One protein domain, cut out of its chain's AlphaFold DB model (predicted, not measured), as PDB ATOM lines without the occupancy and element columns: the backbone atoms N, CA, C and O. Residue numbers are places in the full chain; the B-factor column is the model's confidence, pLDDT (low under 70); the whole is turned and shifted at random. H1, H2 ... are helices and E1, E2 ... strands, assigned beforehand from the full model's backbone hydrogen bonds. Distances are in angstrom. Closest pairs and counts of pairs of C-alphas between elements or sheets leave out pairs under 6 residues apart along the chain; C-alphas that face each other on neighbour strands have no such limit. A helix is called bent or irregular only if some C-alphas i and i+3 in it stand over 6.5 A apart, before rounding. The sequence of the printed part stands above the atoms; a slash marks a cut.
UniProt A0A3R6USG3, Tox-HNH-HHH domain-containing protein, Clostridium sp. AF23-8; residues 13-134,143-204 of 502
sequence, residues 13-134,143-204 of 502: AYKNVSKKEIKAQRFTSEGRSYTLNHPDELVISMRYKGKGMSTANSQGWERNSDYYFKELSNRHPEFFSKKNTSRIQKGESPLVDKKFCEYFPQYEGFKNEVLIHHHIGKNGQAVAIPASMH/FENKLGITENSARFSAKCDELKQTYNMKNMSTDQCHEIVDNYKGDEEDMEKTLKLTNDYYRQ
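This is residues 13 to 134 and 143 to 204 of the 502 residues of the protein "Tox-HNH-HHH domain-containing protein" of Clostridium sp. AF23-8 (UniProt A0A3R6USG3). A hairpin of two strands, E1 and E2, lies in the middle of an elongated model, with small helices spread round it and toward both ends. H2 packs on the hairpin with H3 beyond it, H4 and H5 lie toward one end, and H7 crosses H8 and H9 at the other end. The printed part has 184 residues, with named elements in the order H1 H2 H3 H4 H5 E1 E2 H6 H7 H8 H9, and the strands are antiparallel. The class is mostly helix, with under half of the residues, 88, in named elements. The whole is compact, with a radius of gyration of the C-alphas of 17.2 A and spans of 52 by 33 by 26 A.

H1 holds residues 19 to 22, beginning at C-alpha 19 (352.366, 268.329, 278.022). Residues 23 to 64 hold no named element. H2 is residues 65 to 75, 15.3 A long, H3 residues 82 to 89, 10.4 A, H4 residues 98 to 103, and H5 residues 105 to 110. H5 is irregular: C-alphas 106 and 109 are 7.4 A apart. E1, residues 115 to 119, is 13.0 A long, and E2, residues 125 to 130, is 16.7 A. H6 is residues 143 to 146, H7 residues 149 to 163, 21.4 A, H8 residues 174 to 181, 10.3 A, and H9 residues 188 to 202, 21.7 A, ending at C-alpha 202 (371.308, 252.400, 280.925).

E1 and E2 form a hairpin, antiparallel at 149 degrees; N 118 and O 127 are 2.9 A apart and N 127 and O 118 2.8 A, within hydrogen-bond range. Residues 44 to 45 pair antiparallel with residues 125 to 126 of E2. The closest C-alphas of H2 and E1 are those of Ser 65 and His 117, 5.8 A. H2 touches H3 at a steep tilt of 52 degrees, opposite ways, closest at the C-alphas of Phe 69 and Ile 88, 6.3 A. H4 and H5 are close but not clearly touching, closest at the C-alphas of Cys 101 and Glu 108, 5.6 A. H7 touches H8 with residues 156 to 160 alone, closest at the C-alphas of Cys 160 and Cys 177, 6.7 A. H9 touches H7 with residues 194 to 199 alone, closest at the C-alphas of Arg 155 and Leu 195, 5.9 A. H6 is close to H7 but not clearly touching, closest at the C-alphas of Glu 144 and Thr 150, 5.7 A. H1 is apart from the other named elements. Every O i to N i+4 pair is within hydrogen-bond range in H2, H3, H7 and H8, but 1 of 2 in H4, 9 of 11 in H9 and 0 of 2 in H5, where 2 of 3 O i to N i+3 pairs are; H1 and H6 are too short for an i+4 pair.

The two C-alphas farthest apart are those of Lys 82 and Glu 189, 53.4 A. Residues 135 to 142 are cut out, with C-alphas 134 and 143 11.4 A apart. The link from H1 to H2 is long. Residues 185 to 190 stand free, and pLDDT is under 70 in residues 185 to 204.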
ATOM      1  N   ALA A  13     362.712 266.374 285.131       91.50
ATOM      2  CA  ALA A  13     362.805 265.237 284.214       91.50
ATOM      3  C   ALA A  13     361.869 265.362 282.989       91.50
ATOM      4  O   ALA A  13     362.126 264.762 281.945       91.50
ATOM      5  N   TYR A  14     360.817 266.193 283.062       92.81
ATOM      6  CA  TYR A  14     359.893 266.452 281.947       92.81
ATOM      7  C   TYR A  14     360.388 267.530 280.966       92.81
ATOM      8  O   TYR A  14     359.651 267.930 280.059       92.81
ATOM      9  N   LYS A  15     361.635 268.004 281.102       87.00
ATOM     10  CA  LYS A  15     362.290 268.903 280.138       87.00
ATOM     11  C   LYS A  15     362.156 268.340 278.715       87.00
ATOM     12  O   LYS A  15     362.439 267.177 278.461       87.00
ATOM     13  N   ASN A  16     361.696 269.167 277.778       86.62
ATOM     14  CA  ASN A  16     361.426 268.802 276.376       86.62
ATOM     15  C   ASN A  16     360.331 267.736 276.131       86.62
ATOM     16  O   ASN A  16     360.024 267.460 274.971       86.62
ATOM     17  N   VAL A  17     359.672 267.192 277.162       87.75
ATOM     18  CA  VAL A  17     358.542 266.265 276.991       87.75
ATOM     19  C   VAL A  17     357.245 267.054 276.829       87.75
ATOM     20  O   VAL A  17     356.966 268.007 277.561       87.75
ATOM     21  N   SER A  18     356.422 266.694 275.839       90.62
ATOM     22  CA  SER A  18     355.209 267.467 275.565       90.62
ATOM     23  C   SER A  18     354.162 267.285 276.671       90.62
ATOM     24  O   SER A  18     353.893 266.173 277.129       90.62
ATOM     25  N   LYS A  19     353.473 268.374 277.045       91.88
ATOM     26  CA  LYS A  19     352.366 268.329 278.022       91.88
ATOM     27  C   LYS A  19     351.234 267.379 277.609       91.88
ATOM     28  O   LYS A  19     350.502 266.916 278.477       91.88
ATOM     29  N   LYS A  20     351.086 267.095 276.308       93.75
ATOM     30  CA  LYS A  20     350.135 266.104 275.788       93.75
ATOM     31  C   LYS A  20     350.543 264.688 276.201       93.75
ATOM     32  O   LYS A  20     349.697 263.950 276.684       93.75
ATOM     33  N   GLU A  21     351.822 264.341 276.066       94.75
ATOM     34  CA  GLU A  21     352.341 263.017 276.433       94.75
ATOM     35  C   GLU A  21     352.351 262.805 277.951       94.75
ATOM     36  O   GLU A  21     351.946 261.743 278.425       94.75
ATOM     37  N   ILE A  22     352.721 263.825 278.733       94.75
ATOM     38  CA  ILE A  22     352.650 263.774 280.205       94.75
ATOM     39  C   ILE A  22     351.209 263.509 280.677       94.75
ATOM     40  O   ILE A  22     350.965 262.607 281.477       94.75
ATOM     41  N   LYS A  23     350.232 264.227 280.107       95.62
ATOM     42  CA  LYS A  23     348.800 264.087 280.432       95.62
ATOM     43  C   LYS A  23     348.085 262.935 279.720       95.62
ATOM     44  O   LYS A  23     346.887 262.766 279.932       95.62
ATOM     45  N   ALA A  24     348.767 262.167 278.871       95.19
ATOM     46  CA  ALA A  24     348.142 261.054 278.170       95.19
ATOM     47  C   ALA A  24     347.669 259.985 279.168       95.19
ATOM     48  O   ALA A  24     348.398 259.609 280.092       95.19
ATOM     49  N   GLN A  25     346.447 259.495 278.967       96.06
ATOM     50  CA  GLN A  25     345.908 258.392 279.750       96.06
ATOM     51  C   GLN A  25     346.659 257.103 279.405       96.06
ATOM     52  O   GLN A  25     346.896 256.799 278.236       96.06
ATOM     53  N   ARG A  26     347.046 256.375 280.444       93.88
ATOM     54  CA  ARG A  26     347.734 255.083 280.406       93.88
ATOM     55  C   ARG A  26     346.951 254.104 281.262       93.88
ATOM     56  O   ARG A  26     346.131 254.521 282.076       93.88
ATOM     57  N   PHE A  27     347.216 252.820 281.085       93.06
ATOM     58  CA  PHE A  27     346.577 251.756 281.845       93.06
ATOM     59  C   PHE A  27     347.651 250.849 282.419       93.06
ATOM     60  O   PHE A  27     348.665 250.628 281.758       93.06
ATOM     61  N   THR A  28     347.442 250.368 283.644       91.50
ATOM     62  CA  THR A  28     348.279 249.307 284.206       91.50
ATOM     63  C   THR A  28     348.015 247.979 283.491       91.50
ATOM     64  O   THR A  28     347.013 247.843 282.782       91.50
ATOM     65  N   SER A  29     348.854 246.970 283.727       87.06
ATOM     66  CA  SER A  29     348.595 245.562 283.362       87.06
ATOM     67  C   SER A  29     347.205 245.060 283.790       87.06
ATOM     68  O   SER A  29     346.612 244.221 283.119       87.06
ATOM     69  N   GLU A  30     346.650 245.619 284.867       87.88
ATOM     70  CA  GLU A  30     345.316 245.312 285.400       87.88
ATOM     71  C   GLU A  30     344.201 246.224 284.848       87.88
ATOM     72  O   GLU A  30     343.086 246.250 285.366       87.88
ATOM     73  N   GLY A  31     344.491 247.028 283.822       89.12
ATOM     74  CA  GLY A  31     343.520 247.913 283.177       89.12
ATOM     75  C   GLY A  31     343.158 249.173 283.972       89.12
ATOM     76  O   GLY A  31     342.199 249.860 283.614       89.12
ATOM     77  N   ARG A  32     343.898 249.523 285.035       92.56
ATOM     78  CA  ARG A  32     343.610 250.717 285.850       92.56
ATOM     79  C   ARG A  32     344.274 251.965 285.282       92.56
ATOM     80  O   ARG A  32     345.454 251.970 284.949       92.56
ATOM     81  N   SER A  33     343.493 253.034 285.151       94.25
ATOM     82  CA  SER A  33     343.903 254.274 284.484       94.25
ATOM     83  C   SER A  33     344.874 255.110 285.324       94.25
ATOM     84  O   SER A  33     344.549 255.457 286.455       94.25
ATOM     85  N   TYR A  34     345.973 255.572 284.728       95.56
ATOM     86  CA  TYR A  34     346.888 256.563 285.312       95.56
ATOM     87  C   TYR A  34     347.429 257.554 284.261       95.56
ATOM     88  O   TYR A  34     347.121 257.464 283.072       95.56
ATOM     89  N   THR A  35     348.232 258.533 284.693       95.88
ATOM     90  CA  THR A  35     348.989 259.446 283.811       95.88
ATOM     91  C   THR A  35     350.373 259.718 284.406       95.88
ATOM     92  O   THR A  35     350.586 259.449 285.585       95.88
ATOM     93  N   LEU A  36     351.284 260.310 283.624       95.81
ATOM     94  CA  LEU A  36     352.544 260.864 284.143       95.81
ATOM     95  C   LEU A  36     352.375 262.303 284.668       95.81
ATOM     96  O   LEU A  36     353.349 262.965 284.996       95.81
ATOM     97  N   ASN A  37     351.159 262.850 284.719       95.12
ATOM     98  CA  ASN A  37     350.928 264.176 285.286       95.12
ATOM     99  C   ASN A  37     350.826 264.064 286.815       95.12
ATOM    100  O   ASN A  37     349.732 264.173 287.378       95.12
ATOM    101  N   HIS A  38     351.958 263.819 287.472       95.06
ATOM    102  CA  HIS A  38     352.037 263.782 288.929       95.06
ATOM    103  C   HIS A  38     351.613 265.122 289.563       95.06
ATOM    104  O   HIS A  38     351.833 266.171 288.957       95.06
ATOM    105  N   PRO A  39     350.999 265.107 290.761       93.81
ATOM    106  CA  PRO A  39     350.786 266.316 291.553       93.81
ATOM    107  C   PRO A  39     352.120 266.860 292.065       93.81
ATOM    108  O   PRO A  39     352.875 266.124 292.706       93.81
ATOM    109  N   ASP A  40     352.388 268.143 291.829       92.56
ATOM    110  CA  ASP A  40     353.623 268.802 292.271       92.56
ATOM    111  C   ASP A  40     353.736 268.807 293.814       92.56
ATOM    112  O   ASP A  40     354.835 268.825 294.361       92.56
ATOM    113  N   GLU A  41     352.604 268.734 294.525       94.62
ATOM    114  CA  GLU A  41     352.512 268.650 295.989       94.62
ATOM    115  C   GLU A  41     352.970 267.297 296.564       94.62
ATOM    116  O   GLU A  41     353.285 267.205 297.751       94.62
ATOM    117  N   LEU A  42     353.022 266.243 295.740       96.44
ATOM    118  CA  LEU A  42     353.589 264.942 296.115       96.44
ATOM    119  C   LEU A  42     355.081 264.828 295.771       96.44
ATOM    120  O   LEU A  42     355.707 263.831 296.129       96.44
ATOM    121  N   VAL A  43     355.668 265.807 295.080       96.62
ATOM    122  CA  VAL A  43     357.078 265.749 294.679       96.62
ATOM    123  C   VAL A  43     357.975 266.127 295.856       96.62
ATOM    124  O   VAL A  43     357.829 267.191 296.456       96.62
ATOM    125  N   ILE A  44     358.949 265.274 296.172       96.12
ATOM    126  CA  ILE A  44     360.000 265.542 297.161       96.12
ATOM    127  C   ILE A  44     361.364 265.402 296.482       96.12
ATOM    128  O   ILE A  44     361.648 264.406 295.817       96.12
ATOM    129  N   SER A  45     362.217 266.406 296.670       95.75
ATOM    130  CA  SER A  45     363.595 266.419 296.178       95.75
ATOM    131  C   SER A  45     364.508 265.613 297.103       95.75
ATOM    132  O   SER A  45     364.926 266.092 298.160       95.75
ATOM    133  N   MET A  46     364.822 264.388 296.691       96.38
ATOM    134  CA  MET A  46     365.744 263.472 297.360       96.38
ATOM    135  C   MET A  46     367.189 263.968 297.237       96.38
ATOM    136  O   MET A  46     367.545 264.728 296.327       96.38
ATOM    137  N   ARG A  47     368.049 263.550 298.170       96.88
ATOM    138  CA  ARG A  47     369.425 264.054 298.243       96.88
ATOM    139  C   ARG A  47     370.361 263.324 297.288       96.88
ATOM    140  O   ARG A  47     370.311 262.102 297.174       96.88
ATOM    141  N   TYR A  48     371.281 264.046 296.661       97.00
ATOM    142  CA  TYR A  48     372.343 263.452 295.859       97.00
ATOM    143  C   TYR A  48     373.375 262.761 296.761       97.00
ATOM    144  O   TYR A  48     373.967 263.386 297.639       97.00
ATOM    145  N   LYS A  49     373.611 261.466 296.569       94.38
ATOM    146  CA  LYS A  49     374.582 260.665 297.339       94.38
ATOM    147  C   LYS A  49     375.860 260.374 296.552       94.38
ATOM    148  O   LYS A  49     376.916 260.222 297.174       94.38
ATOM    149  N   GLY A  50     375.760 260.344 295.222       88.44
ATOM    150  CA  GLY A  50     376.786 259.853 294.300       88.44
ATOM    151  C   GLY A  50     376.426 258.472 293.746       88.44
ATOM    152  O   GLY A  50     375.793 257.675 294.439       88.44
ATOM    153  N   LYS A  51     376.812 258.191 292.494       84.00
ATOM    154  CA  LYS A  51     376.604 256.874 291.864       84.00
ATOM    155  C   LYS A  51     377.371 255.770 292.609       84.00
ATOM    156  O   LYS A  51     378.431 256.033 293.173       84.00
ATOM    157  N   GLY A  52     376.838 254.546 292.595       80.31
ATOM    158  CA  GLY A  52     377.461 253.368 293.223       80.31
ATOM    159  C   GLY A  52     377.408 253.331 294.758       80.31
ATOM    160  O   GLY A  52     378.026 252.465 295.370       80.31
ATOM    161  N   MET A  53     376.691 254.257 295.403       85.12
ATOM    162  CA  MET A  53     376.455 254.227 296.849       85.12
ATOM    163  C   MET A  53     375.254 253.325 297.171       85.12
ATOM    164  O   MET A  53     374.187 253.525 296.604       85.12
ATOM    165  N   SER A  54     375.371 252.418 298.146       84.81
ATOM    166  CA  SER A  54     374.285 251.498 298.554       84.81
ATOM    167  C   SER A  54     372.991 252.190 299.014       84.81
ATOM    168  O   SER A  54     371.898 251.657 298.860       84.81
ATOM    169  N   THR A  55     373.096 253.411 299.547       87.81
ATOM    170  CA  THR A  55     371.951 254.248 299.966       87.81
ATOM    171  C   THR A  55     371.345 255.075 298.825       87.81
ATOM    172  O   THR A  55     370.510 255.955 299.064       87.81
ATOM    173  N   ALA A  56     371.778 254.826 297.589       90.50
ATOM    174  CA  ALA A  56     371.413 255.579 296.404       90.50
ATOM    175  C   ALA A  56     370.845 254.683 295.301       90.50
ATOM    176  O   ALA A  56     371.082 253.480 295.263       90.50
ATOM    177  N   ASN A  57     370.093 255.295 294.396       88.44
ATOM    178  CA  ASN A  57     369.623 254.668 293.174       88.44
ATOM    179  C   ASN A  57     370.749 254.613 292.131       88.44
ATOM    180  O   ASN A  57     371.793 255.255 292.283       88.44
ATOM    181  N   SER A  58     370.514 253.885 291.043       84.12
ATOM    182  CA  SER A  58     371.410 253.774 289.877       84.12
ATOM    183  C   SER A  58     371.969 255.120 289.363       84.12
ATOM    184  O   SER A  58     373.100 255.206 288.884       84.12
ATOM    185  N   GLN A  59     371.227 256.221 289.518       89.25
ATOM    186  CA  GLN A  59     371.664 257.562 289.120       89.25
ATOM    187  C   GLN A  59     372.365 258.372 290.232       89.25
ATOM    188  O   GLN A  59     372.924 259.435 289.956       89.25
ATOM    189  N   GLY A  60     372.413 257.864 291.464       92.69
ATOM    190  CA  GLY A  60     373.111 258.464 292.602       92.69
ATOM    191  C   GLY A  60     372.234 259.269 293.568       92.69
ATOM    192  O   GLY A  60     372.778 260.073 294.326       92.69
ATOM    193  N   TRP A  61     370.912 259.069 293.572       96.19
ATOM    194  CA  TRP A  61     369.957 259.765 294.453       96.19
ATOM    195  C   TRP A  61     369.468 258.903 295.618       96.19
ATOM    196  O   TRP A  61     369.243 257.713 295.451       96.19
ATOM    197  N   GLU A  62     369.276 259.504 296.792       96.19
ATOM    198  CA  GLU A  62     368.807 258.858 298.026       96.19
ATOM    199  C   GLU A  62     367.496 258.079 297.834       96.19
ATOM    200  O   GLU A  62     366.483 258.672 297.478       96.19
ATOM    201  N   ARG A  63     367.511 256.775 298.139       93.81
ATOM    202  CA  ARG A  63     366.359 255.850 298.022       93.81
ATOM    203  C   ARG A  63     365.503 255.715 299.285       93.81
ATOM    204  O   ARG A  63     364.714 254.791 299.431       93.81
ATOM    205  N   ASN A  64     365.732 256.564 300.279       94.25
ATOM    206  CA  ASN A  64     365.162 256.352 301.603       94.25
ATOM    207  C   ASN A  64     363.654 256.700 301.610       94.25
ATOM    208  O   ASN A  64     363.279 257.873 301.669       94.25
ATOM    209  N   SER A  65     362.798 255.674 301.546       95.25
ATOM    210  CA  SER A  65     361.330 255.780 301.578       95.25
ATOM    211  C   SER A  65     360.816 256.488 302.830       95.25
ATOM    212  O   SER A  65     359.902 257.309 302.758       95.25
ATOM    213  N   ASP A  66     361.438 256.210 303.972       95.44
ATOM    214  CA  ASP A  66     361.126 256.825 305.257       95.44
ATOM    215  C   ASP A  66     361.353 258.330 305.225       95.44
ATOM    216  O   ASP A  66     360.494 259.095 305.657       95.44
ATOM    217  N   TYR A  67     362.492 258.765 304.685       96.00
ATOM    218  CA  TYR A  67     362.798 260.173 304.478       96.00
ATOM    219  C   TYR A  67     361.754 260.814 303.565       96.00
ATOM    220  O   TYR A  67     361.202 261.849 303.931       96.00
ATOM    221  N   TYR A  68     361.428 260.173 302.439       97.94
ATOM    222  CA  TYR A  68     360.401 260.647 301.514       97.94
ATOM    223  C   TYR A  68     359.042 260.856 302.213       97.94
ATOM    224  O   TYR A  68     358.493 261.960 302.181       97.94
ATOM    225  N   PHE A  69     358.511 259.836 302.898       98.38
ATOM    226  CA  PHE A  69     357.185 259.917 303.519       98.38
ATOM    227  C   PHE A  69     357.151 260.793 304.777       98.38
ATOM    228  O   PHE A  69     356.158 261.491 304.993       98.38
ATOM    229  N   LYS A  70     358.220 260.818 305.585       97.69
ATOM    230  CA  LYS A  70     358.331 261.726 306.740       97.69
ATOM    231  C   LYS A  70     358.412 263.179 306.271       97.69
ATOM    232  O   LYS A  70     357.690 264.021 306.796       97.69
ATOM    233  N   GLU A  71     359.202 263.477 305.241       96.88
ATOM    234  CA  GLU A  71     359.289 264.816 304.646       96.88
ATOM    235  C   GLU A  71     357.951 265.251 304.024       96.88
ATOM    236  O   GLU A  71     357.485 266.362 304.286       96.88
ATOM    237  N   LEU A  72     357.278 264.370 303.274       97.62
ATOM    238  CA  LEU A  72     355.952 264.652 302.714       97.62
ATOM    239  C   LEU A  72     354.899 264.875 303.813       97.62
ATOM    240  O   LEU A  72     354.157 265.851 303.745       97.62
ATOM    241  N   SER A  73     354.863 264.041 304.857       97.88
ATOM    242  CA  SER A  73     353.942 264.214 305.991       97.88
ATOM    243  C   SER A  73     354.249 265.450 306.842       97.88
ATOM    244  O   SER A  73     353.342 265.954 307.503       97.88
ATOM    245  N   ASN A  74     355.490 265.944 306.845       97.19
ATOM    246  CA  ASN A  74     355.862 267.189 307.520       97.19
ATOM    247  C   ASN A  74     355.426 268.427 306.721       97.19
ATOM    248  O   ASN A  74     355.030 269.430 307.315       97.19
ATOM    249  N   ARG A  75     355.497 268.371 305.383       95.94
ATOM    250  CA  ARG A  75     355.060 269.458 304.485       95.94
ATOM    251  C   ARG A  75     353.542 269.517 304.334       95.94
ATOM    252  O   ARG A  75     352.983 270.610 304.330       95.94
ATOM    253  N   HIS A  76     352.915 268.349 304.214       96.94
ATOM    254  CA  HIS A  76     351.501 268.164 303.895       96.94
ATOM    255  C   HIS A  76     350.831 267.127 304.816       96.94
ATOM    256  O   HIS A  76     350.375 266.072 304.357       96.94
ATOM    257  N   PRO A  77     350.754 267.389 306.137       97.56
ATOM    258  CA  PRO A  77     350.071 266.499 307.077       97.56
ATOM    259  C   PRO A  77     348.588 266.294 306.725       97.56
ATOM    260  O   PRO A  77     348.003 265.275 307.089       97.56
ATOM    261  N   GLU A  78     347.969 267.229 306.001       98.12
ATOM    262  CA  GLU A  78     346.566 267.177 305.595       98.12
ATOM    263  C   GLU A  78     346.222 266.028 304.632       98.12
ATOM    264  O   GLU A  78     345.067 265.596 304.614       98.12
ATOM    265  N   PHE A  79     347.197 265.493 303.884       98.12
ATOM    266  CA  PHE A  79     346.988 264.382 302.942       98.12
ATOM    267  C   PHE A  79     346.766 263.031 303.635       98.12
ATOM    268  O   PHE A  79     346.236 262.101 303.024       98.12
ATOM    269  N   PHE A  80     347.165 262.901 304.902       98.38
ATOM    270  CA  PHE A  80     347.222 261.621 305.598       98.38
ATOM    271  C   PHE A  80     346.140 261.512 306.677       98.38
ATOM    272  O   PHE A  80     345.937 262.408 307.497       98.38
ATOM    273  N   SER A  81     345.431 260.381 306.711       98.56
ATOM    274  CA  SER A  81     344.603 260.033 307.867       98.56
ATOM    275  C   SER A  81     345.474 259.691 309.076       98.56
ATOM    276  O   SER A  81     346.633 259.311 308.925       98.56
ATOM    277  N   LYS A  82     344.887 259.687 310.281       98.50
ATOM    278  CA  LYS A  82     345.569 259.222 311.504       98.50
ATOM    279  C   LYS A  82     346.206 257.830 311.351       98.50
ATOM    280  O   LYS A  82     347.260 257.588 311.932       98.50
ATOM    281  N   LYS A  83     345.591 256.928 310.566       98.44
ATOM    282  CA  LYS A  83     346.148 255.597 310.277       98.44
ATOM    283  C   LYS A  83     347.424 255.727 309.444       98.44
ATOM    284  O   LYS A  83     348.451 255.191 309.840       98.44
ATOM    285  N   ASN A  84     347.385 256.490 308.352       98.50
ATOM    286  CA  ASN A  84     348.563 256.738 307.519       98.50
ATOM    287  C   ASN A  84     349.669 257.500 308.265       98.50
ATOM    288  O   ASN A  84     350.828 257.124 308.148       98.50
ATOM    289  N   THR A  85     349.338 258.496 309.091       98.50
ATOM    290  CA  THR A  85     350.319 259.180 309.951       98.50
ATOM    291  C   THR A  85     351.012 258.197 310.897       98.50
ATOM    292  O   THR A  85     352.232 258.238 311.026       98.50
ATOM    293  N   SER A  86     350.263 257.278 311.519       98.44
ATOM    294  CA  SER A  86     350.842 256.248 312.392       98.44
ATOM    295  C   SER A  86     351.740 255.268 311.630       98.44
ATOM    296  O   SER A  86     352.791 254.906 312.148       98.44
ATOM    297  N   ARG A  87     351.376 254.894 310.394       98.25
ATOM    298  CA  ARG A  87     352.230 254.086 309.505       98.25
ATOM    299  C   ARG A  87     353.561 254.796 309.226       98.25
ATOM    300  O   ARG A  87     354.614 254.277 309.581       98.25
ATOM    301  N   ILE A  88     353.510 256.038 308.741       98.00
ATOM    302  CA  ILE A  88     354.700 256.848 308.417       98.00
ATOM    303  C   ILE A  88     355.611 257.051 309.642       98.00
ATOM    304  O   ILE A  88     356.836 257.016 309.524       98.00
ATOM    305  N   GLN A  89     355.037 257.227 310.837       96.69
ATOM    306  CA  GLN A  89     355.802 257.348 312.086       96.69
ATOM    307  C   GLN A  89     356.604 256.083 312.429       96.69
ATOM    308  O   GLN A  89     357.686 256.203 313.001       96.69
ATOM    309  N   LYS A  90     356.114 254.901 312.041       97.06
ATOM    310  CA  LYS A  90     356.798 253.612 312.213       97.06
ATOM    311  C   LYS A  90     357.755 253.244 311.066       97.06
ATOM    312  O   LYS A  90     358.403 252.212 311.154       97.06
ATOM    313  N   GLY A  91     357.826 254.047 310.001       93.50
ATOM    314  CA  GLY A  91     358.520 253.680 308.754       93.50
ATOM    315  C   GLY A  91     357.690 252.803 307.804       93.50
ATOM    316  O   GLY A  91     358.160 252.370 306.758       93.50
ATOM    317  N   GLU A  92     356.415 252.560 308.115       95.56
ATOM    318  CA  GLU A  92     355.512 251.851 307.210       95.56
ATOM    319  C   GLU A  92     355.007 252.799 306.105       95.56
ATOM    320  O   GLU A  92     354.526 253.908 306.370       95.56
ATOM    321  N   SER A  93     355.012 252.333 304.854       96.06
ATOM    322  CA  SER A  93     354.445 253.087 303.729       96.06
ATOM    323  C   SER A  93     352.921 253.288 303.888       96.06
ATOM    324  O   SER A  93     352.210 252.329 304.227       96.06
ATOM    325  N   PRO A  94     352.378 254.505 303.668       98.12
ATOM    326  CA  PRO A  94     350.952 254.803 303.824       98.12
ATOM    327  C   PRO A  94     350.091 254.104 302.760       98.12
ATOM    328  O   PRO A  94     350.601 253.600 301.765       98.12
ATOM    329  N   LEU A  95     348.771 254.075 302.957       98.56
ATOM    330  CA  LEU A  95     347.818 253.498 302.004       98.56
ATOM    331  C   LEU A  95     347.069 254.579 301.209       98.56
ATOM    332  O   LEU A  95     346.829 255.678 301.713       98.56
ATOM    333  N   VAL A  96     346.594 254.231 300.014       98.50
ATOM    334  CA  VAL A  96     345.591 254.988 299.252       98.50
ATOM    335  C   VAL A  96     344.240 254.871 299.967       98.50
ATOM    336  O   VAL A  96     343.386 254.051 299.628       98.50
ATOM    337  N   ASP A  97     344.056 255.648 301.030       98.38
ATOM    338  CA  ASP A  97     342.814 255.674 301.798       98.38
ATOM    339  C   ASP A  97     341.878 256.807 301.346       98.38
ATOM    340  O   ASP A  97     342.206 257.634 300.492       98.38
ATOM    341  N   LYS A  98     340.679 256.864 301.940       98.25
ATOM    342  CA  LYS A  98     339.709 257.927 301.644       98.25
ATOM    343  C   LYS A  98     340.305 259.330 301.835       98.25
ATOM    344  O   LYS A  98     339.964 260.217 301.059       98.25
ATOM    345  N   LYS A  99     341.158 259.540 302.846       98.38
ATOM    346  CA  LYS A  99     341.718 260.861 303.145       98.38
ATOM    347  C   LYS A  99     342.728 261.280 302.082       98.38
ATOM    348  O   LYS A  99     342.701 262.427 301.654       98.38
ATOM    349  N   PHE A 100     343.533 260.345 301.588       98.38
ATOM    350  CA  PHE A 100     344.429 260.596 300.465       98.38
ATOM    351  C   PHE A 100     343.649 260.919 299.174       98.38
ATOM    352  O   PHE A 100     343.936 261.912 298.502       98.38
ATOM    353  N   CYS A 101     342.586 260.160 298.875       98.12
ATOM    354  CA  CYS A 101     341.712 260.410 297.721       98.12
ATOM    355  C   CYS A 101     340.954 261.754 297.770       98.12
ATOM    356  O   CYS A 101     340.571 262.258 296.717       98.12
ATOM    357  N   GLU A 102     340.737 262.355 298.951       97.94
ATOM    358  CA  GLU A 102     340.135 263.699 299.071       97.94
ATOM    359  C   GLU A 102     341.002 264.789 298.411       97.94
ATOM    360  O   GLU A 102     340.453 265.778 297.922       97.94
ATOM    361  N   TYR A 103     342.328 264.604 298.361       98.00
ATOM    362  CA  TYR A 103     343.275 265.520 297.704       98.00
ATOM    363  C   TYR A 103     343.718 265.017 296.328       98.00
ATOM    364  O   TYR A 103     343.937 265.819 295.421       98.00
ATOM    365  N   PHE A 104     343.809 263.696 296.154       97.50
ATOM    366  CA  PHE A 104     344.309 263.053 294.938       97.50
ATOM    367  C   PHE A 104     343.261 262.114 294.317       97.50
ATOM    368  O   PHE A 104     343.465 260.896 294.267       97.50
ATOM    369  N   PRO A 105     342.128 262.649 293.820       96.69
ATOM    370  CA  PRO A 105     341.015 261.847 293.312       96.69
ATOM    371  C   PRO A 105     341.381 260.994 292.087       96.69
ATOM    372  O   PRO A 105     340.688 260.023 291.792       96.69
ATOM    373  N   GLN A 106     342.484 261.291 291.389       95.56
ATOM    374  CA  GLN A 106     343.007 260.435 290.320       95.56
ATOM    375  C   GLN A 106     343.453 259.044 290.809       95.56
ATOM    376  O   GLN A 106     343.533 258.125 289.999       95.56
ATOM    377  N   TYR A 107     343.707 258.874 292.112       97.06
ATOM    378  CA  TYR A 107     344.073 257.591 292.715       97.06
ATOM    379  C   TYR A 107     342.880 256.836 293.334       97.06
ATOM    380  O   TYR A 107     343.058 255.768 293.908       97.06
ATOM    381  N   GLU A 108     341.644 257.323 293.167       96.06
ATOM    382  CA  GLU A 108     340.425 256.681 293.693       96.06
ATOM    383  C   GLU A 108     340.253 255.219 293.228       96.06
ATOM    384  O   GLU A 108     339.811 254.368 293.999       96.06
ATOM    385  N   GLY A 109     340.673 254.905 291.995       95.00
ATOM    386  CA  GLY A 109     340.684 253.542 291.439       95.00
ATOM    387  C   GLY A 109     341.760 252.607 292.016       95.00
ATOM    388  O   GLY A 109     341.886 251.475 291.561       95.00
ATOM    389  N   PHE A 110     342.540 253.076 292.991       96.94
ATOM    390  CA  PHE A 110     343.657 252.366 293.620       96.94
ATOM    391  C   PHE A 110     343.482 252.255 295.144       96.94
ATOM    392  O   PHE A 110     344.444 252.053 295.881       96.94
ATOM    393  N   LYS A 111     342.250 252.419 295.636       96.56
ATOM    394  CA  LYS A 111     341.930 252.371 297.066       96.56
ATOM    395  C   LYS A 111     342.450 251.111 297.760       96.56
ATOM    396  O   LYS A 111     342.279 250.000 297.272       96.56
ATOM    397  N   ASN A 112     342.977 251.322 298.964       97.12
ATOM    398  CA  ASN A 112     343.634 250.351 299.843       97.12
ATOM    399  C   ASN A 112     345.011 249.847 299.377       97.12
ATOM    400  O   ASN A 112     345.628 249.094 300.127       97.12
ATOM    401  N   GLU A 113     345.535 250.273 298.222       97.88
ATOM    402  CA  GLU A 113     346.926 249.965 297.871       97.88
ATOM    403  C   GLU A 113     347.921 250.670 298.784       97.88
ATOM    404  O   GLU A 113     347.654 251.756 299.299       97.88
ATOM    405  N   VAL A 114     349.104 250.077 298.927       97.69
ATOM    406  CA  VAL A 114     350.268 250.770 299.478       97.69
ATOM    407  C   VAL A 114     350.702 251.861 298.496       97.69
ATOM    408  O   VAL A 114     350.804 251.629 297.290       97.69
ATOM    409  N   LEU A 115     350.947 253.060 299.017       98.06
ATOM    410  CA  LEU A 115     351.668 254.112 298.314       98.06
ATOM    411  C   LEU A 115     353.156 253.815 298.411       98.06
ATOM    412  O   LEU A 115     353.690 253.713 299.510       98.06
ATOM    413  N   ILE A 116     353.825 253.729 297.275       95.75
ATOM    414  CA  ILE A 116     355.270 253.538 297.199       95.75
ATOM    415  C   ILE A 116     355.967 254.862 296.874       95.75
ATOM    416  O   ILE A 116     355.359 255.778 296.315       95.75
ATOM    417  N   HIS A 117     357.252 254.962 297.211       95.44
ATOM    418  CA  HIS A 117     358.101 256.043 296.722       95.44
ATOM    419  C   HIS A 117     358.594 255.684 295.311       95.44
ATOM    420  O   HIS A 117     359.131 254.602 295.101       95.44
ATOM    421  N   HIS A 118     358.407 256.575 294.342       96.81
ATOM    422  CA  HIS A 118     358.840 256.376 292.960       96.81
ATOM    423  C   HIS A 118     359.740 257.530 292.517       96.81
ATOM    424  O   HIS A 118     359.349 258.691 292.620       96.81
ATOM    425  N   HIS A 119     360.932 257.225 292.007       96.50
ATOM    426  CA  HIS A 119     361.844 258.217 291.434       96.50
ATOM    427  C   HIS A 119     361.471 258.528 289.979       96.50
ATOM    428  O   HIS A 119     361.676 257.683 289.106       96.50
ATOM    429  N   ILE A 120     361.020 259.756 289.704       96.38
ATOM    430  CA  ILE A 120     360.565 260.180 288.371       96.38
ATOM    431  C   ILE A 120     361.741 260.111 287.389       96.38
ATOM    432  O   ILE A 120     362.728 260.843 287.516       96.38
ATOM    433  N   GLY A 121     361.673 259.198 286.423       92.88
ATOM    434  CA  GLY A 121     362.751 258.872 285.493       92.88
ATOM    435  C   GLY A 121     364.054 258.485 286.194       92.88
ATOM    436  O   GLY A 121     365.125 258.824 285.694       92.88
ATOM    437  N   LYS A 122     363.988 257.864 287.379       90.75
ATOM    438  CA  LYS A 122     365.139 257.561 288.256       90.75
ATOM    439  C   LYS A 122     365.919 258.807 288.755       90.75
ATOM    440  O   LYS A 122     367.033 258.666 289.261       90.75
ATOM    441  N   ASN A 123     365.358 260.018 288.653       91.38
ATOM    442  CA  ASN A 123     365.983 261.266 289.128       91.38
ATOM    443  C   ASN A 123     365.896 261.429 290.661       91.38
ATOM    444  O   ASN A 123     365.283 260.626 291.360       91.38
ATOM    445  N   GLY A 124     366.441 262.525 291.189       94.50
ATOM    446  CA  GLY A 124     366.281 262.927 292.583       94.50
ATOM    447  C   GLY A 124     364.874 263.381 292.967       94.50
ATOM    448  O   GLY A 124     364.540 263.345 294.142       94.50
ATOM    449  N   GLN A 125     364.018 263.765 292.020       97.00
ATOM    450  CA  GLN A 125     362.612 264.032 292.330       97.00
ATOM    451  C   GLN A 125     361.842 262.716 292.461       97.00
ATOM    452  O   GLN A 125     361.734 261.959 291.496       97.00
ATOM    453  N   ALA A 126     361.297 262.467 293.651       96.81
ATOM    454  CA  ALA A 126     360.463 261.311 293.948       96.81
ATOM    455  C   ALA A 126     359.006 261.712 294.224       96.81
ATOM    456  O   ALA A 126     358.730 262.847 294.613       96.81
ATOM    457  N   VAL A 127     358.074 260.780 294.025       97.56
ATOM    458  CA  VAL A 127     356.623 260.973 294.151       97.56
ATOM    459  C   VAL A 127     355.937 259.723 294.712       97.56
ATOM    460  O   VAL A 127     356.357 258.601 294.441       97.56
ATOM    461  N   ALA A 128     354.859 259.914 295.474       97.44
ATOM    462  CA  ALA A 128     354.006 258.847 295.976       97.44
ATOM    463  C   ALA A 128     353.034 258.391 294.883       97.44
ATOM    464  O   ALA A 128     352.213 259.186 294.406       97.44
ATOM    465  N   ILE A 129     353.087 257.109 294.523       97.44
ATOM    466  CA  ILE A 129     352.124 256.481 293.609       97.44
ATOM    467  C   ILE A 129     351.615 255.148 294.174       97.44
ATOM    468  O   ILE A 129     352.310 254.520 294.972       97.44
ATOM    469  N   PRO A 130     350.405 254.703 293.799       97.62
ATOM    470  CA  PRO A 130     349.922 253.367 294.137       97.62
ATOM    471  C   PRO A 130     350.839 252.260 293.596       97.62
ATOM    472  O   PRO A 130     351.297 252.344 292.455       97.62
ATOM    473  N   ALA A 131     351.071 251.211 294.391       94.75
ATOM    474  CA  ALA A 131     351.984 250.107 294.072       94.75
ATOM    475  C   ALA A 131     351.764 249.484 292.678       94.75
ATOM    476  O   ALA A 131     352.720 249.194 291.962       94.75
ATOM    477  N   SER A 132     350.512 249.332 292.238       93.19
ATOM    478  CA  SER A 132     350.206 248.741 290.926       93.19
ATOM    479  C   SER A 132     350.630 249.583 289.717       93.19
ATOM    480  O   SER A 132     350.679 249.056 288.607       93.19
ATOM    481  N   MET A 133     350.959 250.867 289.904       93.88
ATOM    482  CA  MET A 133     351.543 251.714 288.857       93.88
ATOM    483  C   MET A 133     353.053 251.476 288.663       93.88
ATOM    484  O   MET A 133     353.639 252.080 287.765       93.88
ATOM    485  N   HIS A 134     353.683 250.626 289.481       91.50
ATOM    486  CA  HIS A 134     355.138 250.507 289.610       91.50
ATOM    487  C   HIS A 134     355.562 249.059 289.896       91.50
ATOM    488  O   HIS A 134     356.022 248.707 290.983       91.50
ATOM    489  N   PHE A 143     356.859 254.096 280.005       91.62
ATOM    490  CA  PHE A 143     356.532 255.391 279.422       91.62
ATOM    491  C   PHE A 143     357.548 256.478 279.764       91.62
ATOM    492  O   PHE A 143     357.783 257.344 278.922       91.62
ATOM    493  N   GLU A 144     358.178 256.428 280.938       93.44
ATOM    494  CA  GLU A 144     359.291 257.323 281.269       93.44
ATOM    495  C   GLU A 144     360.491 257.106 280.342       93.44
ATOM    496  O   GLU A 144     361.022 258.065 279.778       93.44
ATOM    497  N   ASN A 145     360.851 255.842 280.102       88.06
ATOM    498  CA  ASN A 145     361.891 255.453 279.155       88.06
ATOM    499  C   ASN A 145     361.512 255.879 277.726       88.06
ATOM    500  O   ASN A 145     362.267 256.594 277.070       88.06
ATOM    501  N   LYS A 146     360.305 255.520 277.258       87.62
ATOM    502  CA  LYS A 146     359.824 255.825 275.897       87.62
ATOM    503  C   LYS A 146     359.744 257.324 275.580       87.62
ATOM    504  O   LYS A 146     359.834 257.700 274.414       87.62
ATOM    505  N   LEU A 147     359.541 258.173 276.587       89.38
ATOM    506  CA  LEU A 147     359.451 259.629 276.428       89.38
ATOM    507  C   LEU A 147     360.769 260.368 276.708       89.38
ATOM    508  O   LEU A 147     360.776 261.597 276.682       89.38
ATOM    509  N   GLY A 148     361.866 259.651 276.981       87.00
ATOM    510  CA  GLY A 148     363.164 260.254 277.295       87.00
ATOM    511  C   GLY A 148     363.230 260.922 278.674       87.00
ATOM    512  O   GLY A 148     364.181 261.645 278.952       87.00
ATOM    513  N   ILE A 149     362.259 260.673 279.561       91.81
ATOM    514  CA  ILE A 149     362.231 261.216 280.930       91.81
ATOM    515  C   ILE A 149     363.407 260.633 281.720       91.81
ATOM    516  O   ILE A 149     364.197 261.380 282.289       91.81
ATOM    517  N   THR A 150     363.591 259.311 281.665       89.88
ATOM    518  CA  THR A 150     364.739 258.625 282.282       89.88
ATOM    519  C   THR A 150     366.073 259.086 281.699       89.88
ATOM    520  O   THR A 150     367.064 259.197 282.421       89.88
ATOM    521  N   GLU A 151     366.101 259.405 280.401       85.62
ATOM    522  CA  GLU A 151     367.295 259.904 279.722       85.62
ATOM    523  C   GLU A 151     367.651 261.327 280.184       85.62
ATOM    524  O   GLU A 151     368.795 261.590 280.550       85.62
ATOM    525  N   ASN A 152     366.674 262.240 280.251       86.56
ATOM    526  CA  ASN A 152     366.850 263.584 280.811       86.56
ATOM    527  C   ASN A 152     367.449 263.534 282.223       86.56
ATOM    528  O   ASN A 152     368.397 264.266 282.521       86.56
ATOM    529  N   SER A 153     366.918 262.651 283.069       91.38
ATOM    530  CA  SER A 153     367.423 262.409 284.420       91.38
ATOM    531  C   SER A 153     368.854 261.880 284.402       91.38
ATOM    532  O   SER A 153     369.708 262.433 285.085       91.38
ATOM    533  N   ALA A 154     369.157 260.873 283.573       87.88
ATOM    534  CA  ALA A 154     370.494 260.282 283.491       87.88
ATOM    535  C   ALA A 154     371.555 261.317 283.082       87.88
ATOM    536  O   ALA A 154     372.640 261.353 283.666       87.88
ATOM    537  N   ARG A 155     371.214 262.203 282.135       84.31
ATOM    538  CA  ARG A 155     372.045 263.334 281.691       84.31
ATOM    539  C   ARG A 155     372.321 264.319 282.836       84.31
ATOM    540  O   ARG A 155     373.470 264.697 283.056       84.31
ATOM    541  N   PHE A 156     371.290 264.707 283.592       90.31
ATOM    542  CA  PHE A 156     371.424 265.592 284.756       90.31
ATOM    543  C   PHE A 156     372.262 264.951 285.876       90.31
ATOM    544  O   PHE A 156     373.229 265.543 286.350       90.31
ATOM    545  N   SER A 157     371.959 263.704 286.228       91.44
ATOM    546  CA  SER A 157     372.660 262.923 287.249       91.44
ATOM    547  C   SER A 157     374.132 262.669 286.907       91.44
ATOM    548  O   SER A 157     374.982 262.660 287.797       91.44
ATOM    549  N   ALA A 158     374.468 262.501 285.622       87.88
ATOM    550  CA  ALA A 158     375.854 262.445 285.159       87.88
ATOM    551  C   ALA A 158     376.587 263.778 285.382       87.88
ATOM    552  O   ALA A 158     377.729 263.770 285.840       87.88
ATOM    553  N   LYS A 159     375.925 264.920 285.147       85.94
ATOM    554  CA  LYS A 159     376.516 266.240 285.416       85.94
ATOM    555  C   LYS A 159     376.681 266.511 286.912       85.94
ATOM    556  O   LYS A 159     377.700 267.065 287.313       85.94
ATOM    557  N   CYS A 160     375.750 266.052 287.751       91.38
ATOM    558  CA  CYS A 160     375.939 266.040 289.204       91.38
ATOM    559  C   CYS A 160     377.172 265.219 289.609       91.38
ATOM    560  O   CYS A 160     377.921 265.649 290.482       91.38
ATOM    561  N   ASP A 161     377.416 264.073 288.964       88.81
ATOM    562  CA  ASP A 161     378.563 263.210 289.278       88.81
ATOM    563  C   ASP A 161     379.909 263.834 288.875       88.81
ATOM    564  O   ASP A 161     380.869 263.767 289.639       88.81
ATOM    565  N   GLU A 162     379.962 264.517 287.732       87.19
ATOM    566  CA  GLU A 162     381.121 265.302 287.287       87.19
ATOM    567  C   GLU A 162     381.429 266.464 288.252       87.19
ATOM    568  O   GLU A 162     382.570 266.675 288.666       87.19
ATOM    569  N   LEU A 163     380.396 267.206 288.663       88.31
ATOM    570  CA  LEU A 163     380.530 268.413 289.481       88.31
ATOM    571  C   LEU A 163     380.628 268.139 290.997       88.31
ATOM    572  O   LEU A 163     380.928 269.062 291.766       88.31
ATOM    573  N   LYS A 164     380.430 266.884 291.442       90.19
ATOM    574  CA  LYS A 164     380.275 266.517 292.865       90.19
ATOM    575  C   LYS A 164     381.422 266.961 293.765       90.19
ATOM    576  O   LYS A 164     381.165 267.340 294.904       90.19
ATOM    577  N   GLN A 165     382.661 266.917 293.271       88.12
ATOM    578  CA  GLN A 165     383.846 267.321 294.036       88.12
ATOM    579  C   GLN A 165     383.985 268.848 294.064       88.12
ATOM    580  O   GLN A 165     384.075 269.436 295.138       88.12
ATOM    581  N   THR A 166     383.924 269.488 292.894       89.44
ATOM    582  CA  THR A 166     384.091 270.938 292.703       89.44
ATOM    583  C   THR A 166     383.092 271.766 293.512       89.44
ATOM    584  O   THR A 166     383.458 272.802 294.062       89.44
ATOM    585  N   TYR A 167     381.842 271.303 293.608       89.06
ATOM    586  CA  TYR A 167     380.755 272.011 294.294       89.06
ATOM    587  C   TYR A 167     380.279 271.314 295.582       89.06
ATOM    588  O   TYR A 167     379.283 271.736 296.165       89.06
ATOM    589  N   ASN A 168     380.977 270.266 296.039       91.88
ATOM    590  CA  ASN A 168     380.617 269.461 297.216       91.88
ATOM    591  C   ASN A 168     379.136 269.014 297.220       91.88
ATOM    592  O   ASN A 168     378.420 269.183 298.204       91.88
ATOM    593  N   MET A 169     378.655 268.451 296.107       91.62
ATOM    594  CA  MET A 169     377.217 268.193 295.892       91.62
ATOM    595  C   MET A 169     376.639 267.051 296.747       91.62
ATOM    596  O   MET A 169     375.443 266.771 296.688       91.62
ATOM    597  N   LYS A 170     377.464 266.364 297.545       93.06
ATOM    598  CA  LYS A 170     377.020 265.241 298.375       93.06
ATOM    599  C   LYS A 170     376.064 265.723 299.475       93.06
ATOM    600  O   LYS A 170     376.374 266.622 300.246       93.06
ATOM    601  N   ASN A 171     374.920 265.054 299.570       94.56
ATOM    602  CA  ASN A 171     373.745 265.361 300.389       94.56
ATOM    603  C   ASN A 171     372.963 266.643 300.026       94.56
ATOM    604  O   ASN A 171     372.030 266.978 300.758       94.56
ATOM    605  N   MET A 172     373.263 267.325 298.914       95.94
ATOM    606  CA  MET A 172     372.405 268.408 298.403       95.94
ATOM    607  C   MET A 172     371.071 267.861 297.875       95.94
ATOM    608  O   MET A 172     371.029 266.738 297.375       95.94
ATOM    609  N   SER A 173     369.982 268.631 297.966       94.31
ATOM    610  CA  SER A 173     368.705 268.262 297.333       94.31
ATOM    611  C   SER A 173     368.777 268.379 295.807       94.31
ATOM    612  O   SER A 173     369.623 269.088 295.261       94.31
ATOM    613  N   THR A 174     367.846 267.730 295.105       93.19
ATOM    614  CA  THR A 174     367.730 267.822 293.637       93.19
ATOM    615  C   THR A 174     367.650 269.269 293.137       93.19
ATOM    616  O   THR A 174     368.317 269.604 292.162       93.19
ATOM    617  N   ASP A 175     366.912 270.143 293.833       90.81
ATOM    618  CA  ASP A 175     366.791 271.565 293.473       90.81
ATOM    619  C   ASP A 175     368.132 272.303 293.599       90.81
ATOM    620  O   ASP A 175     368.525 273.035 292.695       90.81
ATOM    621  N   GLN A 176     368.880 272.061 294.683       92.44
ATOM    622  CA  GLN A 176     370.218 272.638 294.883       92.44
ATOM    623  C   GLN A 176     371.205 272.152 293.813       92.44
ATOM    624  O   GLN A 176     372.038 272.917 293.329       92.44
ATOM    625  N   CYS A 177     371.097 270.886 293.401       93.25
ATOM    626  CA  CYS A 177     371.876 270.362 292.287       93.25
ATOM    627  C   CYS A 177     371.493 271.029 290.953       93.25
ATOM    628  O   CYS A 177     372.387 271.350 290.172       93.25
ATOM    629  N   HIS A 178     370.207 271.302 290.711       91.00
ATOM    630  CA  HIS A 178     369.753 272.061 289.541       91.00
ATOM    631  C   HIS A 178     370.281 273.499 289.535       91.00
ATOM    632  O   HIS A 178     370.807 273.942 288.516       91.00
ATOM    633  N   GLU A 179     370.255 274.204 290.672       89.38
ATOM    634  CA  GLU A 179     370.839 275.549 290.797       89.38
ATOM    635  C   GLU A 179     372.330 275.591 290.414       89.38
ATOM    636  O   GLU A 179     372.790 276.589 289.857       89.38
ATOM    637  N   ILE A 180     373.088 274.519 290.667       89.50
ATOM    638  CA  ILE A 180     374.498 274.404 290.264       89.50
ATOM    639  C   ILE A 180     374.616 274.059 288.775       89.50
ATOM    640  O   ILE A 180     375.315 274.751 288.034       89.50
ATOM    641  N   VAL A 181     373.937 272.999 288.329       89.31
ATOM    642  CA  VAL A 181     374.078 272.444 286.973       89.31
ATOM    643  C   VAL A 181     373.542 273.396 285.904       89.31
ATOM    644  O   VAL A 181     374.225 273.621 284.908       89.31
ATOM    645  N   ASP A 182     372.369 274.003 286.103       85.31
ATOM    646  CA  ASP A 182     371.762 274.901 285.108       85.31
ATOM    647  C   ASP A 182     372.515 276.249 284.988       85.31
ATOM    648  O   ASP A 182     372.351 276.963 283.998       85.31
ATOM    649  N   ASN A 183     373.378 276.590 285.958       82.62
ATOM    650  CA  ASN A 183     374.265 277.763 285.915       82.62
ATOM    651  C   ASN A 183     375.712 277.437 285.487       82.62
ATOM    652  O   ASN A 183     376.531 278.355 285.346       82.62
ATOM    653  N   TYR A 184     376.049 276.163 285.282       81.88
ATOM    654  CA  TYR A 184     377.385 275.730 284.885       81.88
ATOM    655  C   TYR A 184     377.658 276.032 283.398       81.88
ATOM    656  O   TYR A 184     376.817 275.788 282.537       81.88
ATOM    657  N   LYS A 185     378.849 276.565 283.085       67.81
ATOM    658  CA  LYS A 185     379.229 277.076 281.747       67.81
ATOM    659  C   LYS A 185     380.467 276.400 281.134       67.81
ATOM    660  O   LYS A 185     381.233 277.067 280.444       67.81
ATOM    661  N   GLY A 186     380.725 275.134 281.455       62.12
ATOM    662  CA  GLY A 186     381.839 274.389 280.852       62.12
ATOM    663  C   GLY A 186     381.578 273.993 279.397       62.12
ATOM    664  O   GLY A 186     380.456 274.119 278.904       62.12
ATOM    665  N   ASP A 187     382.629 273.520 278.732       52.75
ATOM    666  CA  ASP A 187     382.649 273.285 277.289       52.75
ATOM    667  C   ASP A 187     381.661 272.183 276.850       52.75
ATOM    668  O   ASP A 187     381.598 271.100 277.435       52.75
ATOM    669  N   GLU A 188     380.877 272.456 275.800       51.47
ATOM    670  CA  GLU A 188     379.781 271.581 275.335       51.47
ATOM    671  C   GLU A 188     380.259 270.210 274.808       51.47
ATOM    672  O   GLU A 188     379.476 269.259 274.759       51.47
ATOM    673  N   GLU A 189     381.540 270.079 274.453       46.53
ATOM    674  CA  GLU A 189     382.122 268.896 273.801       46.53
ATOM    675  C   GLU A 189     382.287 267.691 274.756       46.53
ATOM    676  O   GLU A 189     381.990 266.553 274.382       46.53
ATOM    677  N   ASP A 190     382.660 267.921 276.022       51.19
ATOM    678  CA  ASP A 190     382.750 266.845 277.028       51.19
ATOM    679  C   ASP A 190     381.363 266.366 277.500       51.19
ATOM    680  O   ASP A 190     381.217 265.231 277.977       51.19
ATOM    681  N   MET A 191     380.316 267.185 277.314       46.62
ATOM    682  CA  MET A 191     378.943 266.755 277.579       46.62
ATOM    683  C   MET A 191     378.523 265.647 276.615       46.62
ATOM    684  O   MET A 191     378.143 264.583 277.090       46.62
ATOM    685  N   GLU A 192     378.616 265.829 275.293       48.50
ATOM    686  CA  GLU A 192     378.143 264.821 274.320       48.50
ATOM    687  C   GLU A 192     378.804 263.444 274.538       48.50
ATOM    688  O   GLU A 192     378.151 262.399 274.475       48.50
ATOM    689  N   LYS A 193     380.086 263.446 274.912       47.44
ATOM    690  CA  LYS A 193     380.870 262.249 275.236       47.44
ATOM    691  C   LYS A 193     380.420 261.557 276.532       47.44
ATOM    692  O   LYS A 193     380.282 260.332 276.558       47.44
ATOM    693  N   THR A 194     380.148 262.325 277.588       44.81
ATOM    694  CA  THR A 194     379.663 261.813 278.886       44.81
ATOM    695  C   THR A 194     378.202 261.354 278.811       44.81
ATOM    696  O   THR A 194     377.831 260.331 279.400       44.81
ATOM    697  N   LEU A 195     377.385 262.070 278.026       45.84
ATOM    698  CA  LEU A 195     376.036 261.670 277.631       45.84
ATOM    699  C   LEU A 195     376.066 260.302 276.956       45.84
ATOM    700  O   LEU A 195     375.335 259.410 277.378       45.84
ATOM    701  N   LYS A 196     376.933 260.122 275.951       46.88
ATOM    702  CA  LYS A 196     377.035 258.866 275.208       46.88
ATOM    703  C   LYS A 196     377.366 257.683 276.121       46.88
ATOM    704  O   LYS A 196     376.613 256.721 276.116       46.88
ATOM    705  N   LEU A 197     378.395 257.780 276.973       42.50
ATOM    706  CA  LEU A 197     378.732 256.692 277.909       42.50
ATOM    707  C   LEU A 197     377.588 256.344 278.878       42.50
ATOM    708  O   LEU A 197     377.333 255.167 279.124       42.50
ATOM    709  N   THR A 198     376.904 257.346 279.441       40.00
ATOM    710  CA  THR A 198     375.837 257.098 280.429       40.00
ATOM    711  C   THR A 198     374.573 256.542 279.769       40.00
ATOM    712  O   THR A 198     373.943 255.632 280.312       40.00
ATOM    713  N   ASN A 199     374.222 257.053 278.585       50.06
ATOM    714  CA  ASN A 199     373.121 256.534 277.780       50.06
ATOM    715  C   ASN A 199     373.404 255.104 277.317       50.06
ATOM    716  O   ASN A 199     372.539 254.248 277.461       50.06
ATOM    717  N   ASP A 200     374.609 254.828 276.813       53.84
ATOM    718  CA  ASP A 200     374.997 253.495 276.353       53.84
ATOM    719  C   ASP A 200     374.978 252.466 277.498       53.84
ATOM    720  O   ASP A 200     374.783 251.286 277.221       53.84
ATOM    721  N   TYR A 201     375.144 252.866 278.768       48.34
ATOM    722  CA  TYR A 201     375.029 251.961 279.923       48.34
ATOM    723  C   TYR A 201     373.569 251.617 280.269       48.34
ATOM    724  O   TYR A 201     373.232 250.438 280.308       48.34
ATOM    725  N   TYR A 202     372.695 252.617 280.466       47.69
ATOM    726  CA  TYR A 202     371.308 252.400 280.925       47.69
ATOM    727  C   TYR A 202     370.265 252.195 279.814       47.69
ATOM    728  O   TYR A 202     369.113 251.865 280.106       47.69
ATOM    729  N   ARG A 203     370.623 252.388 278.542       62.25
ATOM    730  CA  ARG A 203     369.769 252.024 277.407       62.25
ATOM    731  C   ARG A 203     369.623 250.504 277.364       62.25
ATOM    732  O   ARG A 203     370.604 249.797 277.145       62.25
ATOM    733  N   GLN A 204     368.392 250.008 277.501       52.94
ATOM    734  CA  GLN A 204     368.114 248.605 277.200       52.94
ATOM    735  C   GLN A 204     368.467 248.326 275.723       52.94
ATOM    736  O   GLN A 204     368.045 249.099 274.853       52.94
TER     737      GLN A 204